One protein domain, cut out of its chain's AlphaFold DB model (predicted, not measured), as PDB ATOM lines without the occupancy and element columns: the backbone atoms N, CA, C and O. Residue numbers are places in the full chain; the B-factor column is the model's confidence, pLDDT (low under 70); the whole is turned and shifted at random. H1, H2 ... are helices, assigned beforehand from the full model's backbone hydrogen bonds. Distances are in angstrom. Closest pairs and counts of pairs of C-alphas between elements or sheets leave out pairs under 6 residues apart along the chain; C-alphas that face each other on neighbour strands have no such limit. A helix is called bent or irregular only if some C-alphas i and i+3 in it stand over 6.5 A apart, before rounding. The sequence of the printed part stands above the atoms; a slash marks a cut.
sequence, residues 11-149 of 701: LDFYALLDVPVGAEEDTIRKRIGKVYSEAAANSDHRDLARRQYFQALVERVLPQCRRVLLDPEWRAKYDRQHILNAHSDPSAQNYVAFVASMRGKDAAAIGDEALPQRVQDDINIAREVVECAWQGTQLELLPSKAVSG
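This is residues 11 to 149 of the 701 residues of a protein of Abditibacterium utsteinense (UniProt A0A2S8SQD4). A long bent helix, H3, folds back beside H2 as a helical hairpin, and a second hairpin of H5 and the long H6 closes on it, with H6 reaching back across to the first arm of H3. H4 turns off at a corner from the end of H3, short H1 packs on H2, and the loop residues 109 to 114 stick out at the end away from the H2-H3 turn. The printed part has 139 residues with six named helices, H1 to H6 in that order, and no named strand; its class is all helix. It is compact, with a radius of gyration of the C-alphas of 15.4 A, but elongated in outline, spanning 48 by 31 by 26 A.

Start with H3, residues 48 to 70, the longest helix. By its hydrogen bonds it was assigned as one helix, but it is bent: C-alphas 59 and 62 are 7.0 A apart. Find C-alpha 48 at (-10.285, 9.882, -36.161); from there arm H3a, residues 48 to 59, runs 16.2 A, and arm H3b, residues 62 to 70, runs 11.5 A. Before it lie H1, residues 13 to 17, with C-alpha 13 at (-0.425, -10.914, -28.902), and H2, residues 25 to 42, 25.7 A long. After it come H4, residues 72 to 86, 20.7 A long, and H5, residues 95 to 103. H6, residues 117 to 138, runs 31.4 A to C-alpha 138 at (-1.753, 0.044, -41.492).

H3 is the hub, touching three other helices, and its arms stand at a steep tilt of 39 degrees. Look at Glu 25 and Leu 70, the closest C-alphas of H2 and H3b, 6.4 A apart: these touch at a shallow tilt of 5 degrees, opposite ways. H2, with residues 36 to 42 alone, touches H3a as a hairpin, at a tilt of 36 degrees, only just steep; their closest C-alphas, Ala 39 and Phe 54, are 5.1 A apart. H3a touches H6 at a steep tilt of 42 degrees, opposite ways, closest at the C-alphas of Tyr 53 and Cys 132, 6.3 A. H3b and H6 are near each other, with 7 pairs of C-alphas within 10 A. H3b and H4 touch only at the corner, about perpendicular at 78 degrees, with the C-alphas of Leu 69 and Arg 75 closest at 4.9 A. The hairpin of H4 and H5 only just touches, with 3 pairs of C-alphas within 8 A, the closest being Trp 74 and Met 102 at 7.3 A. H5 and H6, also a hairpin, touch at a shallow tilt of 28 degrees, with the C-alphas of Val 96 and Ala 126 closest at 5.5 A. H1 touches H2 at the C-alphas of Leu 17 and Arg 31, 6.3 A. Among the pairs that are apart are H2 and H6. In H1, H2, H3a, H3b, H4, H5 and H6 every O i to N i+4 pair is within hydrogen-bond range.

The two C-alphas farthest apart, those of Arg 46 and Ala 109, are 49.1 A apart. The printed part has no cut. The link from H5 to H6, 13 residues, is long. The mean pLDDT of the printed part is 85.0, and residues 104 to 113, 143 to 144, 146 and 149 are under 70.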
ATOM      1  N   LEU A  11      -3.317 -13.466 -35.302       92.75
ATOM      2  CA  LEU A  11      -3.083 -12.311 -34.443       92.75
ATOM      3  C   LEU A  11      -2.035 -12.672 -33.397       92.75
ATOM      4  O   LEU A  11      -2.277 -13.563 -32.580       92.75
ATOM      5  N   ASP A  12      -0.910 -11.963 -33.400       94.75
ATOM      6  CA  ASP A  12       0.199 -12.170 -32.475       94.75
ATOM      7  C   ASP A  12       0.148 -11.191 -31.287       94.75
ATOM      8  O   ASP A  12       0.564 -10.032 -31.369       94.75
ATOM      9  N   PHE A  13      -0.351 -11.671 -30.145       96.38
ATOM     10  CA  PHE A  13      -0.425 -10.914 -28.902       96.38
ATOM     11  C   PHE A  13       0.946 -10.658 -28.274       96.38
ATOM     12  O   PHE A  13       1.097  -9.673 -27.554       96.38
ATOM     13  N   TYR A  14       1.948 -11.497 -28.551       96.25
ATOM     14  CA  TYR A  14       3.310 -11.270 -28.072       96.25
ATOM     15  C   TYR A  14       3.929 -10.065 -28.775       96.25
ATOM     16  O   TYR A  14       4.467  -9.178 -28.112       96.25
ATOM     17  N   ALA A  15       3.743  -9.960 -30.093       92.50
ATOM     18  CA  ALA A  15       4.114  -8.769 -30.849       92.50
ATOM     19  C   ALA A  15       3.277  -7.536 -30.461       92.50
ATOM     20  O   ALA A  15       3.843  -6.455 -30.315       92.50
ATOM     21  N   LEU A  16       1.960  -7.684 -30.243       92.31
ATOM     22  CA  LEU A  16       1.084  -6.590 -29.785       92.31
ATOM     23  C   LEU A  16       1.574  -5.972 -28.469       92.31
ATOM     24  O   LEU A  16       1.551  -4.755 -28.294       92.31
ATOM     25  N   LEU A  17       1.973  -6.826 -27.530       94.88
ATOM     26  CA  LEU A  17       2.455  -6.416 -26.220       94.88
ATOM     27  C   LEU A  17       3.956  -6.121 -26.210       94.88
ATOM     28  O   LEU A  17       4.438  -5.599 -25.210       94.88
ATOM     29  N   ASP A  18       4.695  -6.422 -27.275       94.62
ATOM     30  CA  ASP A  18       6.154  -6.296 -27.308       94.62
ATOM     31  C   ASP A  18       6.807  -7.053 -26.129       94.62
ATOM     32  O   ASP A  18       7.518  -6.498 -25.289       94.62
ATOM     33  N   VAL A  19       6.473  -8.343 -26.021       95.88
ATOM     34  CA  VAL A  19       7.063  -9.298 -25.067       95.88
ATOM     35  C   VAL A  19       7.432 -10.601 -25.779       95.88
ATOM     36  O   VAL A  19       6.751 -10.988 -26.726       95.88
ATOM     37  N   PRO A  20       8.486 -11.315 -25.343       95.75
ATOM     38  CA  PRO A  20       8.852 -12.588 -25.950       95.75
ATOM     39  C   PRO A  20       7.835 -13.691 -25.624       95.75
ATOM     40  O   PRO A  20       7.214 -13.702 -24.554       95.75
ATOM     41  N   VAL A  21       7.726 -14.671 -26.524       93.94
ATOM     42  CA  VAL A  21       7.006 -15.924 -26.258       93.94
ATOM     43  C   VAL A  21       7.646 -16.597 -25.041       93.94
ATOM     44  O   VAL A  21       8.865 -16.735 -24.970       93.94
ATOM     45  N   GLY A  22       6.829 -16.981 -24.061       92.38
ATOM     46  CA  GLY A  22       7.307 -17.545 -22.792       92.38
ATOM     47  C   GLY A  22       7.557 -16.531 -21.669       92.38
ATOM     48  O   GLY A  22       7.928 -16.946 -20.577       92.38
ATOM     49  N   ALA A  23       7.298 -15.232 -21.874       94.94
ATOM     50  CA  ALA A  23       7.367 -14.235 -20.797       94.94
ATOM     51  C   ALA A  23       6.522 -14.632 -19.568       94.94
ATOM     52  O   ALA A  23       5.410 -15.147 -19.709       94.94
ATOM     53  N   GLU A  24       7.008 -14.373 -18.356       95.88
ATOM     54  CA  GLU A  24       6.261 -14.687 -17.130       95.88
ATOM     55  C   GLU A  24       4.898 -13.975 -17.083       95.88
ATOM     56  O   GLU A  24       4.733 -12.882 -17.639       95.88
ATOM     57  N   GLU A  25       3.913 -14.583 -16.411       93.94
ATOM     58  CA  GLU A  25       2.548 -14.041 -16.314       93.94
ATOM     59  C   GLU A  25       2.537 -12.599 -15.781       93.94
ATOM     60  O   GLU A  25       1.863 -11.735 -16.344       93.94
ATOM     61  N   ASP A  26       3.351 -12.303 -14.766       90.31
ATOM     62  CA  ASP A  26       3.474 -10.960 -14.193       90.31
ATOM     63  C   ASP A  26       3.988  -9.930 -15.199       90.31
ATOM     64  O   ASP A  26       3.531  -8.782 -15.220       90.31
ATOM     65  N   THR A  27       4.916 -10.334 -16.066       94.19
ATOM     66  CA  THR A  27       5.446  -9.471 -17.127       94.19
ATOM     67  C   THR A  27       4.357  -9.165 -18.152       94.19
ATOM     68  O   THR A  27       4.155  -8.003 -18.514       94.19
ATOM     69  N   ILE A  28       3.589 -10.182 -18.554       95.88
ATOM     70  CA  ILE A  28       2.448 -10.027 -19.464       95.88
ATOM     71  C   ILE A  28       1.386  -9.115 -18.842       95.88
ATOM     72  O   ILE A  28       0.937  -8.167 -19.485       95.88
ATOM     73  N   ARG A  29       1.017  -9.337 -17.576       92.00
ATOM     74  CA  ARG A  29       0.016  -8.537 -16.854       92.00
ATOM     75  C   ARG A  29       0.423  -7.068 -16.759       92.00
ATOM     76  O   ARG A  29      -0.381  -6.191 -17.082       92.00
ATOM     77  N   LYS A  30       1.677  -6.791 -16.377       90.25
ATOM     78  CA  LYS A  30       2.237  -5.428 -16.343       90.25
ATOM     79  C   LYS A  30       2.185  -4.775 -17.719       90.25
ATOM     80  O   LYS A  30       1.794  -3.613 -17.834       90.25
ATOM     81  N   ARG A  31       2.537  -5.517 -18.771       96.06
ATOM     82  CA  ARG A  31       2.553  -4.982 -20.133       96.06
ATOM     83  C   ARG A  31       1.152  -4.709 -20.668       96.06
ATOM     84  O   ARG A  31       0.940  -3.629 -21.207       96.06
ATOM     85  N   ILE A  32       0.186  -5.596 -20.426       94.31
ATOM     86  CA  ILE A  32      -1.235  -5.361 -20.726       94.31
ATOM     87  C   ILE A  32      -1.719  -4.084 -20.035       94.31
ATOM     88  O   ILE A  32      -2.308  -3.229 -20.690       94.31
ATOM     89  N   GLY A  33      -1.436  -3.912 -18.739       88.62
ATOM     90  CA  GLY A  33      -1.814  -2.702 -17.998       88.62
ATOM     91  C   GLY A  33      -1.194  -1.423 -18.577       88.62
ATOM     92  O   GLY A  33      -1.869  -0.396 -18.690       88.62
ATOM     93  N   LYS A  34       0.070  -1.497 -19.016       91.88
ATOM     94  CA  LYS A  34       0.752  -0.391 -19.696       91.88
ATOM     95  C   LYS A  34       0.083  -0.048 -21.032       91.88
ATOM     96  O   LYS A  34      -0.266   1.112 -21.232       91.88
ATOM     97  N   VAL A  35      -0.164  -1.035 -21.900       91.62
ATOM     98  CA  VAL A  35      -0.816  -0.812 -23.207       91.62
ATOM     99  C   VAL A  35      -2.252  -0.306 -23.028       91.62
ATOM    100  O   VAL A  35      -2.669   0.593 -23.749       91.62
ATOM    101  N   TYR A  36      -2.985  -0.783 -22.016       92.81
ATOM    102  CA  TYR A  36      -4.285  -0.215 -21.633       92.81
ATOM    103  C   TYR A  36      -4.193   1.269 -21.305       92.81
ATOM    104  O   TYR A  36      -5.004   2.058 -21.783       92.81
ATOM    105  N   SER A  37      -3.216   1.649 -20.484       83.00
ATOM    106  CA  SER A  37      -3.045   3.037 -20.053       83.00
ATOM    107  C   SER A  37      -2.685   3.940 -21.234       83.00
ATOM    108  O   SER A  37      -3.262   5.017 -21.393       83.00
ATOM    109  N   GLU A  38      -1.779   3.480 -22.100       89.31
ATOM    110  CA  GLU A  38      -1.376   4.188 -23.317       89.31
ATOM    111  C   GLU A  38      -2.547   4.330 -24.298       89.31
ATOM    112  O   GLU A  38      -2.816   5.426 -24.795       89.31
ATOM    113  N   ALA A  39      -3.295   3.254 -24.541       90.44
ATOM    114  CA  ALA A  39      -4.445   3.271 -25.433       90.44
ATOM    115  C   ALA A  39      -5.578   4.152 -24.890       90.44
ATOM    116  O   ALA A  39      -6.144   4.954 -25.628       90.44
ATOM    117  N   ALA A  40      -5.861   4.093 -23.586       86.12
ATOM    118  CA  ALA A  40      -6.845   4.960 -22.947       86.12
ATOM    119  C   ALA A  40      -6.450   6.443 -23.047       86.12
ATOM    120  O   ALA A  40      -7.302   7.279 -23.352       86.12
ATOM    121  N   ALA A  41      -5.167   6.778 -22.871       85.25
ATOM    122  CA  ALA A  41      -4.669   8.143 -23.045       85.25
ATOM    123  C   ALA A  41      -4.833   8.659 -24.488       85.25
ATOM    124  O   ALA A  41      -5.023   9.857 -24.693       85.25
ATOM    125  N   ASN A  42      -4.809   7.761 -25.477       89.69
ATOM    126  CA  ASN A  42      -4.965   8.087 -26.896       89.69
ATOM    127  C   ASN A  42      -6.374   7.811 -27.453       89.69
ATOM    128  O   ASN A  42      -6.636   8.058 -28.629       89.69
ATOM    129  N   SER A  43      -7.316   7.371 -26.617       86.50
ATOM    130  CA  SER A  43      -8.709   7.106 -27.011       86.50
ATOM    131  C   SER A  43      -9.485   8.362 -27.427       86.50
ATOM    132  O   SER A  43     -10.555   8.248 -28.016       86.50
ATOM    133  N   ASP A  44      -8.920   9.544 -27.163       85.69
ATOM    134  CA  ASP A  44      -9.434  10.863 -27.545       85.69
ATOM    135  C   ASP A  44      -8.538  11.554 -28.605       85.69
ATOM    136  O   ASP A  44      -8.575  12.777 -28.769       85.69
ATOM    137  N   HIS A  45      -7.716  10.795 -29.347       92.19
ATOM    138  CA  HIS A  45      -6.783  11.346 -30.342       92.19
ATOM    139  C   HIS A  45      -7.495  12.236 -31.389       92.19
ATOM    140  O   HIS A  45      -8.673  12.037 -31.706       92.19
ATOM    141  N   ARG A  46      -6.799  13.261 -31.910       89.88
ATOM    142  CA  ARG A  46      -7.363  14.221 -32.889       89.88
ATOM    143  C   ARG A  46      -7.677  13.574 -34.236       89.88
ATOM    144  O   ARG A  46      -8.708  13.862 -34.825       89.88
ATOM    145  N   ASP A  47      -6.777  12.711 -34.695       91.94
ATOM    146  CA  ASP A  47      -7.000  11.843 -35.851       91.94
ATOM    147  C   ASP A  47      -8.071  10.790 -35.522       91.94
ATOM    148  O   ASP A  47      -7.915  10.022 -34.568       91.94
ATOM    149  N   LEU A  48      -9.143  10.776 -36.317       86.38
ATOM    150  CA  LEU A  48     -10.285   9.882 -36.161       86.38
ATOM    151  C   LEU A  48      -9.898   8.405 -36.316       86.38
ATOM    152  O   LEU A  48     -10.395   7.583 -35.550       86.38
ATOM    153  N   ALA A  49      -9.002   8.070 -37.248       84.19
ATOM    154  CA  ALA A  49      -8.590   6.687 -37.483       84.19
ATOM    155  C   ALA A  49      -7.805   6.148 -36.281       84.19
ATOM    156  O   ALA A  49      -8.100   5.073 -35.759       84.19
ATOM    157  N   ARG A  50      -6.871   6.951 -35.754       88.00
ATOM    158  CA  ARG A  50      -6.133   6.606 -34.528       88.00
ATOM    159  C   ARG A  50      -7.053   6.498 -33.317       88.00
ATOM    160  O   ARG A  50      -6.891   5.593 -32.507       88.00
ATOM    161  N   ARG A  51      -8.033   7.398 -33.198       89.81
ATOM    162  CA  ARG A  51      -9.034   7.355 -32.127       89.81
ATOM    163  C   ARG A  51      -9.814   6.043 -32.142       89.81
ATOM    164  O   ARG A  51      -9.899   5.381 -31.112       89.81
ATOM    165  N   GLN A  52     -10.358   5.678 -33.302       85.06
ATOM    166  CA  GLN A  52     -11.115   4.440 -33.486       85.06
ATOM    167  C   GLN A  52     -10.255   3.218 -33.163       85.06
ATOM    168  O   GLN A  52     -10.697   2.346 -32.418       85.06
ATOM    169  N   TYR A  53      -9.006   3.207 -33.632       89.88
ATOM    170  CA  TYR A  53      -8.051   2.152 -33.312       89.88
ATOM    171  C   TYR A  53      -7.822   2.009 -31.798       89.88
ATOM    172  O   TYR A  53      -7.979   0.917 -31.257       89.88
ATOM    173  N   PHE A  54      -7.507   3.094 -31.081       89.62
ATOM    174  CA  PHE A  54      -7.253   3.023 -29.637       89.62
ATOM    175  C   PHE A  54      -8.503   2.676 -28.822       89.62
ATOM    176  O   PHE A  54      -8.397   1.951 -27.833       89.62
ATOM    177  N   GLN A  55      -9.684   3.136 -29.242       87.50
ATOM    178  CA  GLN A  55     -10.951   2.711 -28.641       87.50
ATOM    179  C   GLN A  55     -11.158   1.206 -28.812       87.50
ATOM    180  O   GLN A  55     -11.386   0.501 -27.830       87.50
ATOM    181  N   ALA A  56     -10.977   0.685 -30.025       84.75
ATOM    182  CA  ALA A  56     -11.114  -0.742 -30.281       84.75
ATOM    183  C   ALA A  56     -10.046  -1.587 -29.561       84.75
ATOM    184  O   ALA A  56     -10.341  -2.681 -29.072       84.75
ATOM    185  N   LEU A  57      -8.823  -1.068 -29.428       89.38
ATOM    186  CA  LEU A  57      -7.747  -1.702 -28.671       89.38
ATOM    187  C   LEU A  57      -8.145  -1.889 -27.195       89.38
ATOM    188  O   LEU A  57      -8.004  -2.990 -26.662       89.38
ATOM    189  N   VAL A  58      -8.700  -0.852 -26.555       88.88
ATOM    190  CA  VAL A  58      -9.163  -0.882 -25.151       88.88
ATOM    191  C   VAL A  58     -10.397  -1.766 -24.969       88.88
ATOM    192  O   VAL A  58     -10.458  -2.554 -24.024       88.88
ATOM    193  N   GLU A  59     -11.385  -1.628 -25.851       87.06
ATOM    194  CA  GLU A  59     -12.701  -2.250 -25.677       87.06
ATOM    195  C   GLU A  59     -12.754  -3.709 -26.140       87.06
ATOM    196  O   GLU A  59     -13.564  -4.475 -25.620       87.06
ATOM    197  N   ARG A  60     -11.916  -4.105 -27.109       86.81
ATOM    198  CA  ARG A  60     -12.044  -5.400 -27.801       86.81
ATOM    199  C   ARG A  60     -10.769  -6.232 -27.754       86.81
ATOM    200  O   ARG A  60     -10.799  -7.368 -27.280       86.81
ATOM    201  N   VAL A  61      -9.641  -5.672 -28.198       90.88
ATOM    202  CA  VAL A  61      -8.393  -6.437 -28.390       90.88
ATOM    203  C   VAL A  61      -7.722  -6.785 -27.057       90.88
ATOM    204  O   VAL A  61      -7.436  -7.955 -26.802       90.88
ATOM    205  N   LEU A  62      -7.492  -5.806 -26.176       92.50
ATOM    206  CA  LEU A  62      -6.813  -6.038 -24.896       92.50
ATOM    207  C   LEU A  62      -7.586  -6.957 -23.929       92.50
ATOM    208  O   LEU A  62      -6.934  -7.777 -23.276       92.50
ATOM    209  N   PRO A  63      -8.934  -6.927 -23.853       92.69
ATOM    210  CA  PRO A  63      -9.688  -7.929 -23.102       92.69
ATOM    211  C   PRO A  63      -9.438  -9.360 -23.595       92.69
ATOM    212  O   PRO A  63      -9.257 -10.265 -22.776       92.69
ATOM    213  N   GLN A  64      -9.384  -9.575 -24.915       92.31
ATOM    214  CA  GLN A  64      -9.088 -10.892 -25.491       92.31
ATOM    215  C   GLN A  64      -7.629 -11.294 -25.270       92.31
ATOM    216  O   GLN A  64      -7.364 -12.427 -24.880       92.31
ATOM    217  N   CYS A  65      -6.691 -10.360 -25.422       94.94
ATOM    218  CA  CYS A  65      -5.282 -10.576 -25.107       94.94
ATOM    219  C   CYS A  65      -5.101 -11.033 -23.650       94.94
ATOM    220  O   CYS A  65      -4.426 -12.025 -23.384       94.94
ATOM    221  N   ARG A  66      -5.758 -10.347 -22.704       95.00
ATOM    222  CA  ARG A  66      -5.752 -10.704 -21.279       95.00
ATOM    223  C   ARG A  66      -6.323 -12.096 -21.048       95.00
ATOM    224  O   ARG A  66      -5.730 -12.882 -20.322       95.00
ATOM    225  N   ARG A  67      -7.458 -12.400 -21.675       92.50
ATOM    226  CA  ARG A  67      -8.105 -13.709 -21.578       92.50
ATOM    227  C   ARG A  67      -7.201 -14.836 -22.079       92.50
ATOM    228  O   ARG A  67      -7.099 -15.858 -21.421       92.50
ATOM    229  N   VAL A  68      -6.592 -14.656 -23.249       95.19
ATOM    230  CA  VAL A  68      -5.808 -15.695 -23.927       95.19
ATOM    231  C   VAL A  68      -4.464 -15.918 -23.238       95.19
ATOM    232  O   VAL A  68      -4.054 -17.063 -23.095       95.19
ATOM    233  N   LEU A  69      -3.789 -14.851 -22.799       96.62
ATOM    234  CA  LEU A  69      -2.433 -14.950 -22.252       96.62
ATOM    235  C   LEU A  69      -2.359 -15.119 -20.727       96.62
ATOM    236  O   LEU A  69      -1.309 -15.527 -20.241       96.62
ATOM    237  N   LEU A  70      -3.412 -14.792 -19.964       94.75
ATOM    238  CA  LEU A  70      -3.415 -14.978 -18.501       94.75
ATOM    239  C   LEU A  70      -4.135 -16.255 -18.041       94.75
ATOM    240  O   LEU A  70      -4.056 -16.599 -16.868       94.75
ATOM    241  N   ASP A  71      -4.832 -16.963 -18.930       93.44
ATOM    242  CA  ASP A  71      -5.365 -18.298 -18.639       93.44
ATOM    243  C   ASP A  71      -4.331 -19.357 -19.075       93.44
ATOM    244  O   ASP A  71      -3.998 -19.415 -20.263       93.44
ATOM    245  N   PRO A  72      -3.808 -20.203 -18.163       93.12
ATOM    246  CA  PRO A  72      -2.752 -21.162 -18.493       93.12
ATOM    247  C   PRO A  72      -3.128 -22.180 -19.581       93.12
ATOM    248  O   PRO A  72      -2.278 -22.535 -20.401       93.12
ATOM    249  N   GLU A  73      -4.382 -22.653 -19.628       93.62
ATOM    250  CA  GLU A  73      -4.822 -23.627 -20.641       93.62
ATOM    251  C   GLU A  73      -4.919 -22.961 -22.017       93.62
ATOM    252  O   GLU A  73      -4.509 -23.538 -23.032       93.62
ATOM    253  N   TRP A  74      -5.456 -21.740 -22.060       95.12
ATOM    254  CA  TRP A  74      -5.561 -20.961 -23.292       95.12
ATOM    255  C   TRP A  74      -4.193 -20.567 -23.816       95.12
ATOM    256  O   TRP A  74      -3.924 -20.757 -25.003       95.12
ATOM    257  N   ARG A  75      -3.321 -20.098 -22.926       97.00
ATOM    258  CA  ARG A  75      -1.969 -19.681 -23.260       97.00
ATOM    259  C   ARG A  75      -1.159 -20.830 -23.844       97.00
ATOM    260  O   ARG A  75      -0.591 -20.673 -24.915       97.00
ATOM    261  N   ALA A  76      -1.176 -22.013 -23.227       94.75
ATOM    262  CA  ALA A  76      -0.430 -23.164 -23.740       94.75
ATOM    263  C   ALA A  76      -0.847 -23.558 -25.174       94.75
ATOM    264  O   ALA A  76      -0.012 -23.926 -26.005       94.75
ATOM    265  N   LYS A  77      -2.146 -23.476 -25.489       95.56
ATOM    266  CA  LYS A  77      -2.652 -23.750 -26.844       95.56
ATOM    267  C   LYS A  77      -2.349 -22.607 -27.810       95.56
ATOM    268  O   LYS A  77      -2.036 -22.874 -28.970       95.56
ATOM    269  N   TYR A  78      -2.425 -21.368 -27.336       96.81
ATOM    270  CA  TYR A  78      -2.057 -20.186 -28.100       96.81
ATOM    271  C   TYR A  78      -0.573 -20.211 -28.484       96.81
ATOM    272  O   TYR A  78      -0.265 -20.058 -29.659       96.81
ATOM    273  N   ASP A  79       0.327 -20.529 -27.549       96.38
ATOM    274  CA  ASP A  79       1.774 -20.661 -27.775       96.38
ATOM    275  C   ASP A  79       2.072 -21.716 -28.842       96.38
ATOM    276  O   ASP A  79       2.874 -21.498 -29.751       96.38
ATOM    277  N   ARG A  80       1.359 -22.847 -28.792       95.44
ATOM    278  CA  ARG A  80       1.461 -23.884 -29.823       95.44
ATOM    279  C   ARG A  80       1.039 -23.363 -31.197       95.44
ATOM    280  O   ARG A  80       1.756 -23.592 -32.165       95.44
ATOM    281  N   GLN A  81      -0.104 -22.684 -31.297       96.12
ATOM    282  CA  GLN A  81      -0.574 -22.119 -32.567       96.12
ATOM    283  C   GLN A  81       0.326 -20.987 -33.070       96.12
ATOM    284  O   GLN A  81       0.559 -20.891 -34.271       96.12
ATOM    285  N   HIS A  82       0.890 -20.181 -32.171       94.00
ATOM    286  CA  HIS A  82       1.871 -19.155 -32.501       94.00
ATOM    287  C   HIS A  82       3.113 -19.781 -33.157       94.00
ATOM    288  O   HIS A  82       3.521 -19.343 -34.229       94.00
ATOM    289  N   ILE A  83       3.668 -20.853 -32.575       93.25
ATOM    290  CA  ILE A  83       4.817 -21.583 -33.143       93.25
ATOM    291  C   ILE A  83       4.470 -22.188 -34.512       93.25
ATOM    292  O   ILE A  83       5.248 -22.058 -35.455       93.25
ATOM    293  N   LEU A  84       3.297 -22.818 -34.652       93.31
ATOM    294  CA  LEU A  84       2.851 -23.392 -35.930       93.31
ATOM    295  C   LEU A  84       2.723 -22.319 -37.024       93.31
ATOM    296  O   LEU A  84       3.209 -22.519 -38.136       93.31
ATOM    297  N   ASN A  85       2.135 -21.162 -36.699       92.00
ATOM    298  CA  ASN A  85       2.034 -20.033 -37.623       92.00
ATOM    299  C   ASN A  85       3.416 -19.456 -37.976       92.00
ATOM    300  O   ASN A  85       3.665 -19.158 -39.144       92.00
ATOM    301  N   ALA A  86       4.343 -19.363 -37.016       89.38
ATOM    302  CA  ALA A  86       5.713 -18.903 -37.266       89.38
ATOM    303  C   ALA A  86       6.485 -19.816 -38.240       89.38
ATOM    304  O   ALA A  86       7.315 -19.335 -39.010       89.38
ATOM    305  N   HIS A  87       6.179 -21.118 -38.251       91.38
ATOM    306  CA  HIS A  87       6.748 -22.092 -39.189       91.38
ATOM    307  C   HIS A  87       5.914 -22.304 -40.460       91.38
ATOM    308  O   HIS A  87       6.277 -23.144 -41.283       91.38
ATOM    309  N   SER A  88       4.823 -21.551 -40.645       90.38
ATOM    310  CA  SER A  88       3.881 -21.741 -41.759       90.38
ATOM    311  C   SER A  88       3.366 -23.185 -41.879       90.38
ATOM    312  O   SER A  88       3.155 -23.691 -42.983       90.38
ATOM    313  N   ASP A  89       3.180 -23.865 -40.744       91.81
ATOM    314  CA  ASP A  89       2.699 -25.245 -40.712       91.81
ATOM    315  C   ASP A  89       1.258 -25.311 -41.261       91.81
ATOM    316  O   ASP A  89       0.411 -24.507 -40.866       91.81
ATOM    317  N   PRO A  90       0.927 -26.254 -42.162       88.56
ATOM    318  CA  PRO A  90      -0.418 -26.364 -42.728       88.56
ATOM    319  C   PRO A  90      -1.508 -26.678 -41.689       88.56
ATOM    320  O   PRO A  90      -2.685 -26.461 -41.969       88.56
ATOM    321  N   SER A  91      -1.139 -27.181 -40.507       90.88
ATOM    322  CA  SER A  91      -2.047 -27.410 -39.377       90.88
ATOM    323  C   SER A  91      -2.291 -26.167 -38.511       90.88
ATOM    324  O   SER A  91      -3.113 -26.221 -37.590       90.88
ATOM    325  N   ALA A  92      -1.600 -25.056 -38.791       91.19
ATOM    326  CA  ALA A  92      -1.787 -23.798 -38.087       91.19
ATOM    327  C   ALA A  92      -3.215 -23.267 -38.286       91.19
ATOM    328  O   ALA A  92      -3.724 -23.153 -39.404       91.19
ATOM    329  N   GLN A  93      -3.867 -22.930 -37.179       92.25
ATOM    330  CA  GLN A  93      -5.188 -22.317 -37.179       92.25
ATOM    331  C   GLN A  93      -5.046 -20.797 -37.269       92.25
ATOM    332  O   GLN A  93      -4.177 -20.204 -36.625       92.25
ATOM    333  N   ASN A  94      -5.942 -20.151 -38.020       91.75
ATOM    334  CA  ASN A  94      -6.123 -18.705 -37.910       91.75
ATOM    335  C   ASN A  94      -6.732 -18.348 -36.539       91.75
ATOM    336  O   ASN A  94      -7.254 -19.215 -35.829       91.75
ATOM    337  N   TYR A  95      -6.681 -17.070 -36.157       90.50
ATOM    338  CA  TYR A  95      -7.108 -16.657 -34.817       90.50
ATOM    339  C   TYR A  95      -8.596 -16.944 -34.540       90.50
ATOM    340  O   TYR A  95      -8.957 -17.372 -33.444       90.50
ATOM    341  N   VAL A  96      -9.462 -16.780 -35.541       88.06
ATOM    342  CA  VAL A  96     -10.905 -17.042 -35.416       88.06
ATOM    343  C   VAL A  96     -11.173 -18.532 -35.174       88.06
ATOM    344  O   VAL A  96     -11.926 -18.892 -34.267       88.06
ATOM    345  N   ALA A  97     -10.511 -19.407 -35.934       88.38
ATOM    346  CA  ALA A  97     -10.571 -20.856 -35.774       88.38
ATOM    347  C   ALA A  97      -9.993 -21.299 -34.422       88.38
ATOM    348  O   ALA A  97     -10.570 -22.169 -33.766       88.38
ATOM    349  N   PHE A  98      -8.918 -20.654 -33.960       93.19
ATOM    350  CA  PHE A  98      -8.373 -20.867 -32.623       93.19
ATOM    351  C   PHE A  98      -9.417 -20.549 -31.545       93.19
ATOM    352  O   PHE A  98      -9.721 -21.419 -30.727       93.19
ATOM    353  N   VAL A  99     -10.035 -19.361 -31.570       89.31
ATOM    354  CA  VAL A  99     -11.074 -18.976 -30.595       89.31
ATOM    355  C   VAL A  99     -12.258 -19.943 -30.640       89.31
ATOM    356  O   VAL A  99     -12.710 -20.397 -29.587       89.31
ATOM    357  N   ALA A 100     -12.712 -20.336 -31.833       86.88
ATOM    358  CA  ALA A 100     -13.769 -21.333 -31.991       86.88
ATOM    359  C   ALA A 100     -13.383 -22.684 -31.354       86.88
ATOM    360  O   ALA A 100     -14.164 -23.250 -30.586       86.88
ATOM    361  N   SER A 101     -12.155 -23.164 -31.584       88.81
ATOM    362  CA  SER A 101     -11.658 -24.428 -31.019       88.81
ATOM    363  C   SER A 101     -11.567 -24.407 -29.488       88.81
ATOM    364  O   SER A 101     -11.845 -25.409 -28.829       88.81
ATOM    365  N   MET A 102     -11.254 -23.247 -28.903       89.56
ATOM    366  CA  MET A 102     -11.166 -23.070 -27.454       89.56
ATOM    367  C   MET A 102     -12.527 -23.123 -26.762       89.56
ATOM    368  O   MET A 102     -12.608 -23.444 -25.576       89.56
ATOM    369  N   ARG A 103     -13.601 -22.819 -27.494       82.56
ATOM    370  CA  ARG A 103     -14.990 -22.938 -27.021       82.56
ATOM    371  C   ARG A 103     -15.621 -24.273 -27.347       82.56
ATOM    372  O   ARG A 103     -16.530 -24.706 -26.650       82.56
ATOM    373  N   GLY A 104     -15.133 -24.893 -28.408       65.12
ATOM    374  CA  GLY A 104     -15.716 -26.050 -29.048       65.12
ATOM    375  C   GLY A 104     -15.250 -27.394 -28.514       65.12
ATOM    376  O   GLY A 104     -15.301 -28.346 -29.286       65.12
ATOM    377  N   LYS A 105     -14.858 -27.531 -27.235       57.00
ATOM    378  CA  LYS A 105     -14.668 -28.877 -26.644       57.00
ATOM    379  C   LYS A 105     -15.915 -29.773 -26.855       57.00
ATOM    380  O   LYS A 105     -15.742 -30.980 -26.949       57.00
ATOM    381  N   ASP A 106     -17.093 -29.174 -27.095       49.44
ATOM    382  CA  ASP A 106     -18.326 -29.849 -27.543       49.44
ATOM    383  C   ASP A 106     -18.673 -29.668 -29.044       49.44
ATOM    384  O   ASP A 106     -19.478 -30.418 -29.585       49.44
ATOM    385  N   ALA A 107     -18.083 -28.697 -29.755       45.47
ATOM    386  CA  ALA A 107     -18.474 -28.344 -31.129       45.47
ATOM    387  C   ALA A 107     -17.841 -29.234 -32.209       45.47
ATOM    388  O   ALA A 107     -18.399 -29.350 -33.288       45.47
ATOM    389  N   ALA A 108     -16.717 -29.904 -31.931       47.31
ATOM    390  CA  ALA A 108     -16.162 -30.895 -32.861       47.31
ATOM    391  C   ALA A 108     -17.028 -32.172 -32.973       47.31
ATOM    392  O   ALA A 108     -16.823 -32.970 -33.883       47.31
ATOM    393  N   ALA A 109     -17.977 -32.370 -32.046       50.44
ATOM    394  CA  ALA A 109     -18.914 -33.495 -32.031       50.44
ATOM    395  C   ALA A 109     -20.285 -33.159 -32.649       50.44
ATOM    396  O   ALA A 109     -21.071 -34.062 -32.935       50.44
ATOM    397  N   ILE A 110     -20.577 -31.876 -32.853       47.41
ATOM    398  CA  ILE A 110     -21.802 -31.395 -33.486       47.41
ATOM    399  C   ILE A 110     -21.426 -31.192 -34.957       47.41
ATOM    400  O   ILE A 110     -20.485 -30.459 -35.240       47.41
ATOM    401  N   GLY A 111     -22.068 -31.916 -35.881       52.69
ATOM    402  CA  GLY A 111     -21.821 -31.784 -37.328       52.69
ATOM    403  C   GLY A 111     -22.172 -30.383 -37.853       52.69
ATOM    404  O   GLY A 111     -22.225 -29.436 -37.083       52.69
ATOM    405  N   ASP A 112     -22.489 -30.237 -39.143       47.72
ATOM    406  CA  ASP A 112     -22.873 -28.958 -39.799       47.72
ATOM    407  C   ASP A 112     -24.096 -28.210 -39.188       47.72
ATOM    408  O   ASP A 112     -24.641 -27.273 -39.778       47.72
ATOM    409  N   GLU A 113     -24.562 -28.597 -38.001       59.91
ATOM    410  CA  GLU A 113     -25.507 -27.839 -37.195       59.91
ATOM    411  C   GLU A 113     -24.926 -26.484 -36.767       59.91
ATOM    412  O   GLU A 113     -23.752 -26.341 -36.419       59.91
ATOM    413  N   ALA A 114     -25.784 -25.461 -36.799       73.62
ATOM    414  CA  ALA A 114     -25.411 -24.092 -36.481       73.62
ATOM    415  C   ALA A 114     -24.708 -24.010 -35.116       73.62
ATOM    416  O   ALA A 114     -25.267 -24.412 -34.093       73.62
ATOM    417  N   LEU A 115     -23.493 -23.449 -35.110       73.75
ATOM    418  CA  LEU A 115     -22.738 -23.189 -33.887       73.75
ATOM    419  C   LEU A 115     -23.626 -22.452 -32.868       73.75
ATOM    420  O   LEU A 115     -24.376 -21.549 -33.257       73.75
ATOM    421  N   PRO A 116     -23.533 -22.770 -31.562       78.75
ATOM    422  CA  PRO A 116     -24.267 -22.034 -30.542       78.75
ATOM    423  C   PRO A 116     -24.020 -20.528 -30.683       78.75
ATOM    424  O   PRO A 116     -22.873 -20.116 -30.852       78.75
ATOM    425  N   GLN A 117     -25.065 -19.698 -30.556       77.88
ATOM    426  CA  GLN A 117     -24.985 -18.241 -30.774       77.88
ATOM    427  C   GLN A 117     -23.805 -17.590 -30.038       77.88
ATOM    428  O   GLN A 117     -23.144 -16.718 -30.577       77.88
ATOM    429  N   ARG A 118     -23.470 -18.074 -28.837       70.62
ATOM    430  CA  ARG A 118     -22.315 -17.600 -28.067       70.62
ATOM    431  C   ARG A 118     -20.971 -17.825 -28.769       70.62
ATOM    432  O   ARG A 118     -20.098 -16.971 -28.695       70.62
ATOM    433  N   VAL A 119     -20.788 -18.982 -29.403       73.75
ATOM    434  CA  VAL A 119     -19.583 -19.277 -30.191       73.75
ATOM    435  C   VAL A 119     -19.550 -18.368 -31.413       73.75
ATOM    436  O   VAL A 119     -18.493 -17.850 -31.748       73.75
ATOM    437  N   GLN A 120     -20.709 -18.103 -32.022       78.69
ATOM    438  CA  GLN A 120     -20.819 -17.160 -33.131       78.69
ATOM    439  C   GLN A 120     -20.490 -15.717 -32.711       78.69
ATOM    440  O   GLN A 120     -19.784 -15.024 -33.437       78.69
ATOM    441  N   ASP A 121     -20.945 -15.282 -31.535       76.56
ATOM    442  CA  ASP A 121     -20.634 -13.967 -30.970       76.56
ATOM    443  C   ASP A 121     -19.131 -13.849 -30.670       76.56
ATOM    444  O   ASP A 121     -18.507 -12.865 -31.054       76.56
ATOM    445  N   ASP A 122     -18.520 -14.878 -30.072       73.81
ATOM    446  CA  ASP A 122     -17.071 -14.930 -29.829       73.81
ATOM    447  C   ASP A 122     -16.267 -14.943 -31.147       73.81
ATOM    448  O   ASP A 122     -15.232 -14.285 -31.236       73.81
ATOM    449  N   ILE A 123     -16.747 -15.638 -32.186       77.94
ATOM    450  CA  ILE A 123     -16.171 -15.622 -33.544       77.94
ATOM    451  C   ILE A 123     -16.256 -14.222 -34.154       77.94
ATOM    452  O   ILE A 123     -15.289 -13.749 -34.749       77.94
ATOM    453  N   ASN A 124     -17.393 -13.543 -34.002       80.00
ATOM    454  CA  ASN A 124     -17.575 -12.185 -34.504       80.00
ATOM    455  C   ASN A 124     -16.658 -11.203 -33.762       80.00
ATOM    456  O   ASN A 124     -15.979 -10.410 -34.404       80.00
ATOM    457  N   ILE A 125     -16.542 -11.323 -32.434       78.50
ATOM    458  CA  ILE A 125     -15.586 -10.543 -31.637       78.50
ATOM    459  C   ILE A 125     -14.150 -10.831 -32.087       78.50
ATOM    460  O   ILE A 125     -13.363  -9.902 -32.243       78.50
ATOM    461  N   ALA A 126     -13.793 -12.095 -32.333       77.38
ATOM    462  CA  ALA A 126     -12.463 -12.459 -32.816       77.38
ATOM    463  C   ALA A 126     -12.161 -11.840 -34.189       77.38
ATOM    464  O   ALA A 126     -11.063 -11.327 -34.391       77.38
ATOM    465  N   ARG A 127     -13.136 -11.827 -35.108       81.69
ATOM    466  CA  ARG A 127     -13.021 -11.150 -36.411       81.69
ATOM    467  C   ARG A 127     -12.791  -9.654 -36.254       81.69
ATOM    468  O   ARG A 127     -11.857  -9.126 -36.846       81.69
ATOM    469  N   GLU A 128     -13.592  -8.995 -35.421       82.12
ATOM    470  CA  GLU A 128     -13.420  -7.569 -35.132       82.12
ATOM    471  C   GLU A 128     -12.039  -7.283 -34.529       82.12
ATOM    472  O   GLU A 128     -11.397  -6.300 -34.882       82.12
ATOM    473  N   VAL A 129     -11.550  -8.154 -33.645       82.12
ATOM    474  CA  VAL A 129     -10.228  -8.025 -33.022       82.12
ATOM    475  C   VAL A 129      -9.098  -8.137 -34.051       82.12
ATOM    476  O   VAL A 129      -8.174  -7.323 -34.014       82.12
ATOM    477  N   VAL A 130      -9.187  -9.080 -34.993       81.62
ATOM    478  CA  VAL A 130      -8.230  -9.205 -36.108       81.62
ATOM    479  C   VAL A 130      -8.283  -7.969 -37.007       81.62
ATOM    480  O   VAL A 130      -7.240  -7.411 -37.340       81.62
ATOM    481  N   GLU A 131      -9.480  -7.487 -37.344       83.88
ATOM    482  CA  GLU A 131      -9.659  -6.283 -38.162       83.88
ATOM    483  C   GLU A 131      -9.051  -5.039 -37.494       83.88
ATOM    484  O   GLU A 131      -8.345  -4.262 -38.139       83.88
ATOM    485  N   CYS A 132      -9.245  -4.875 -36.184       80.94
ATOM    486  CA  CYS A 132      -8.679  -3.756 -35.430       80.94
ATOM    487  C   CYS A 132      -7.147  -3.817 -35.372       80.94
ATOM    488  O   CYS A 132      -6.477  -2.795 -35.522       80.94
ATOM    489  N   ALA A 133      -6.575  -5.009 -35.184       79.56
ATOM    490  CA  ALA A 133      -5.127  -5.190 -35.214       79.56
ATOM    491  C   ALA A 133      -4.550  -4.890 -36.605       79.56
ATOM    492  O   ALA A 133      -3.534  -4.204 -36.721       79.56
ATOM    493  N   TRP A 134      -5.237  -5.317 -37.666       84.50
ATOM    494  CA  TRP A 134      -4.861  -4.996 -39.040       84.50
ATOM    495  C   TRP A 134      -4.854  -3.481 -39.290       84.50
ATOM    496  O   TRP A 134      -3.864  -2.942 -39.788       84.50
ATOM    497  N   GLN A 135      -5.894  -2.760 -38.857       82.44
ATOM    498  CA  GLN A 135      -5.919  -1.292 -38.914       82.44
ATOM    499  C   GLN A 135      -4.737  -0.667 -38.154       82.44
ATOM    500  O   GLN A 135      -4.113   0.270 -38.648       82.44
ATOM    501  N   GLY A 136      -4.370  -1.219 -36.993       79.38
ATOM    502  CA  GLY A 136      -3.192  -0.793 -36.233       79.38
ATOM    503  C   GLY A 136      -1.882  -0.931 -37.006       79.38
ATOM    504  O   GLY A 136      -1.055  -0.021 -36.970       79.38
ATOM    505  N   THR A 137      -1.710  -2.031 -37.747       81.31
ATOM    506  CA  THR A 137      -0.531  -2.220 -38.611       81.31
ATOM    507  C   THR A 137      -0.506  -1.236 -39.783       81.31
ATOM    508  O   THR A 137       0.548  -0.679 -40.076       81.31
ATOM    509  N   GLN A 138      -1.656  -0.939 -40.403       84.12
ATOM    510  CA  GLN A 138      -1.753   0.044 -41.492       84.12
ATOM    511  C   GLN A 138      -1.462   1.480 -41.035       84.12
ATOM    512  O   GLN A 138      -0.968   2.286 -41.816       84.12
ATOM    513  N   LEU A 139      -1.761   1.799 -39.774       80.88
ATOM    514  CA  LEU A 139      -1.481   3.102 -39.165       80.88
ATOM    515  C   LEU A 139      -0.061   3.209 -38.578       80.88
ATOM    516  O   LEU A 139       0.236   4.218 -37.935       80.88
ATOM    517  N   GLU A 140       0.782   2.181 -38.751       84.12
ATOM    518  CA  GLU A 140       2.123   2.061 -38.150       84.12
ATOM    519  C   GLU A 140       2.117   2.160 -36.611       84.12
ATOM    520  O   GLU A 140       3.109   2.518 -35.979       84.12
ATOM    521  N   LEU A 141       0.980   1.847 -35.981       80.00
ATOM    522  CA  LEU A 141       0.820   1.845 -34.524       80.00
ATOM    523  C   LEU A 141       1.169   0.491 -33.903       80.00
ATOM    524  O   LEU A 141       1.325   0.400 -32.686       80.00
ATOM    525  N   LEU A 142       1.274  -0.548 -34.732       77.12
ATOM    526  CA  LEU A 142       1.698  -1.886 -34.347       77.12
ATOM    527  C   LEU A 142       2.897  -2.335 -35.174       77.12
ATOM    528  O   LEU A 142       3.009  -1.960 -36.343       77.12
ATOM    529  N   PRO A 143       3.763  -3.197 -34.612       69.81
ATOM    530  CA  PRO A 143       4.772  -3.875 -35.406       69.81
ATOM    531  C   PRO A 143       4.092  -4.644 -36.541       69.81
ATOM    532  O   PRO A 143       3.085  -5.314 -36.318       69.81
ATOM    533  N   SER A 144       4.676  -4.631 -37.740       64.38
ATOM    534  CA  SER A 144       4.165  -5.393 -38.895       64.38
ATOM    535  C   SER A 144       4.027  -6.897 -38.622       64.38
ATOM    536  O   SER A 144       3.251  -7.580 -39.278       64.38
ATOM    537  N   LYS A 145       4.744  -7.411 -37.616       73.00
ATOM    538  CA  LYS A 145       4.672  -8.801 -37.148       73.00
ATOM    539  C   LYS A 145       3.402  -9.132 -36.351       73.00
ATOM    540  O   LYS A 145       3.133 -10.306 -36.146       73.00
ATOM    541  N   ALA A 146       2.630  -8.134 -35.909       68.12
ATOM    542  CA  ALA A 146       1.435  -8.342 -35.085       68.12
ATOM    543  C   ALA A 146       0.296  -9.052 -35.833       68.12
ATOM    544  O   ALA A 146      -0.539  -9.699 -35.200       68.12
ATOM    545  N   VAL A 147       0.269  -8.958 -37.167       74.88
ATOM    546  CA  VAL A 147      -0.674  -9.692 -38.012       74.88
ATOM    547  C   VAL A 147       0.073 -10.275 -39.207       74.88
ATOM    548  O   VAL A 147       0.542  -9.535 -40.069       74.88
ATOM    549  N   SER A 148       0.193 -11.600 -39.274       73.31
ATOM    550  CA  SER A 148       0.789 -12.277 -40.428       73.31
ATOM    551  C   SER A 148      -0.297 -12.680 -41.430       73.31
ATOM    552  O   SER A 148      -1.280 -13.345 -41.100       73.31
ATOM    553  N   GLY A 149      -0.130 -12.245 -42.682       57.84
ATOM    554  CA  GLY A 149      -0.928 -12.713 -43.810       57.84
ATOM    555  C   GLY A 149      -0.280 -13.928 -44.468       57.84
ATOM    556  O   GLY A 149       0.944 -14.009 -44.560       57.84
TER     557      GLY A 149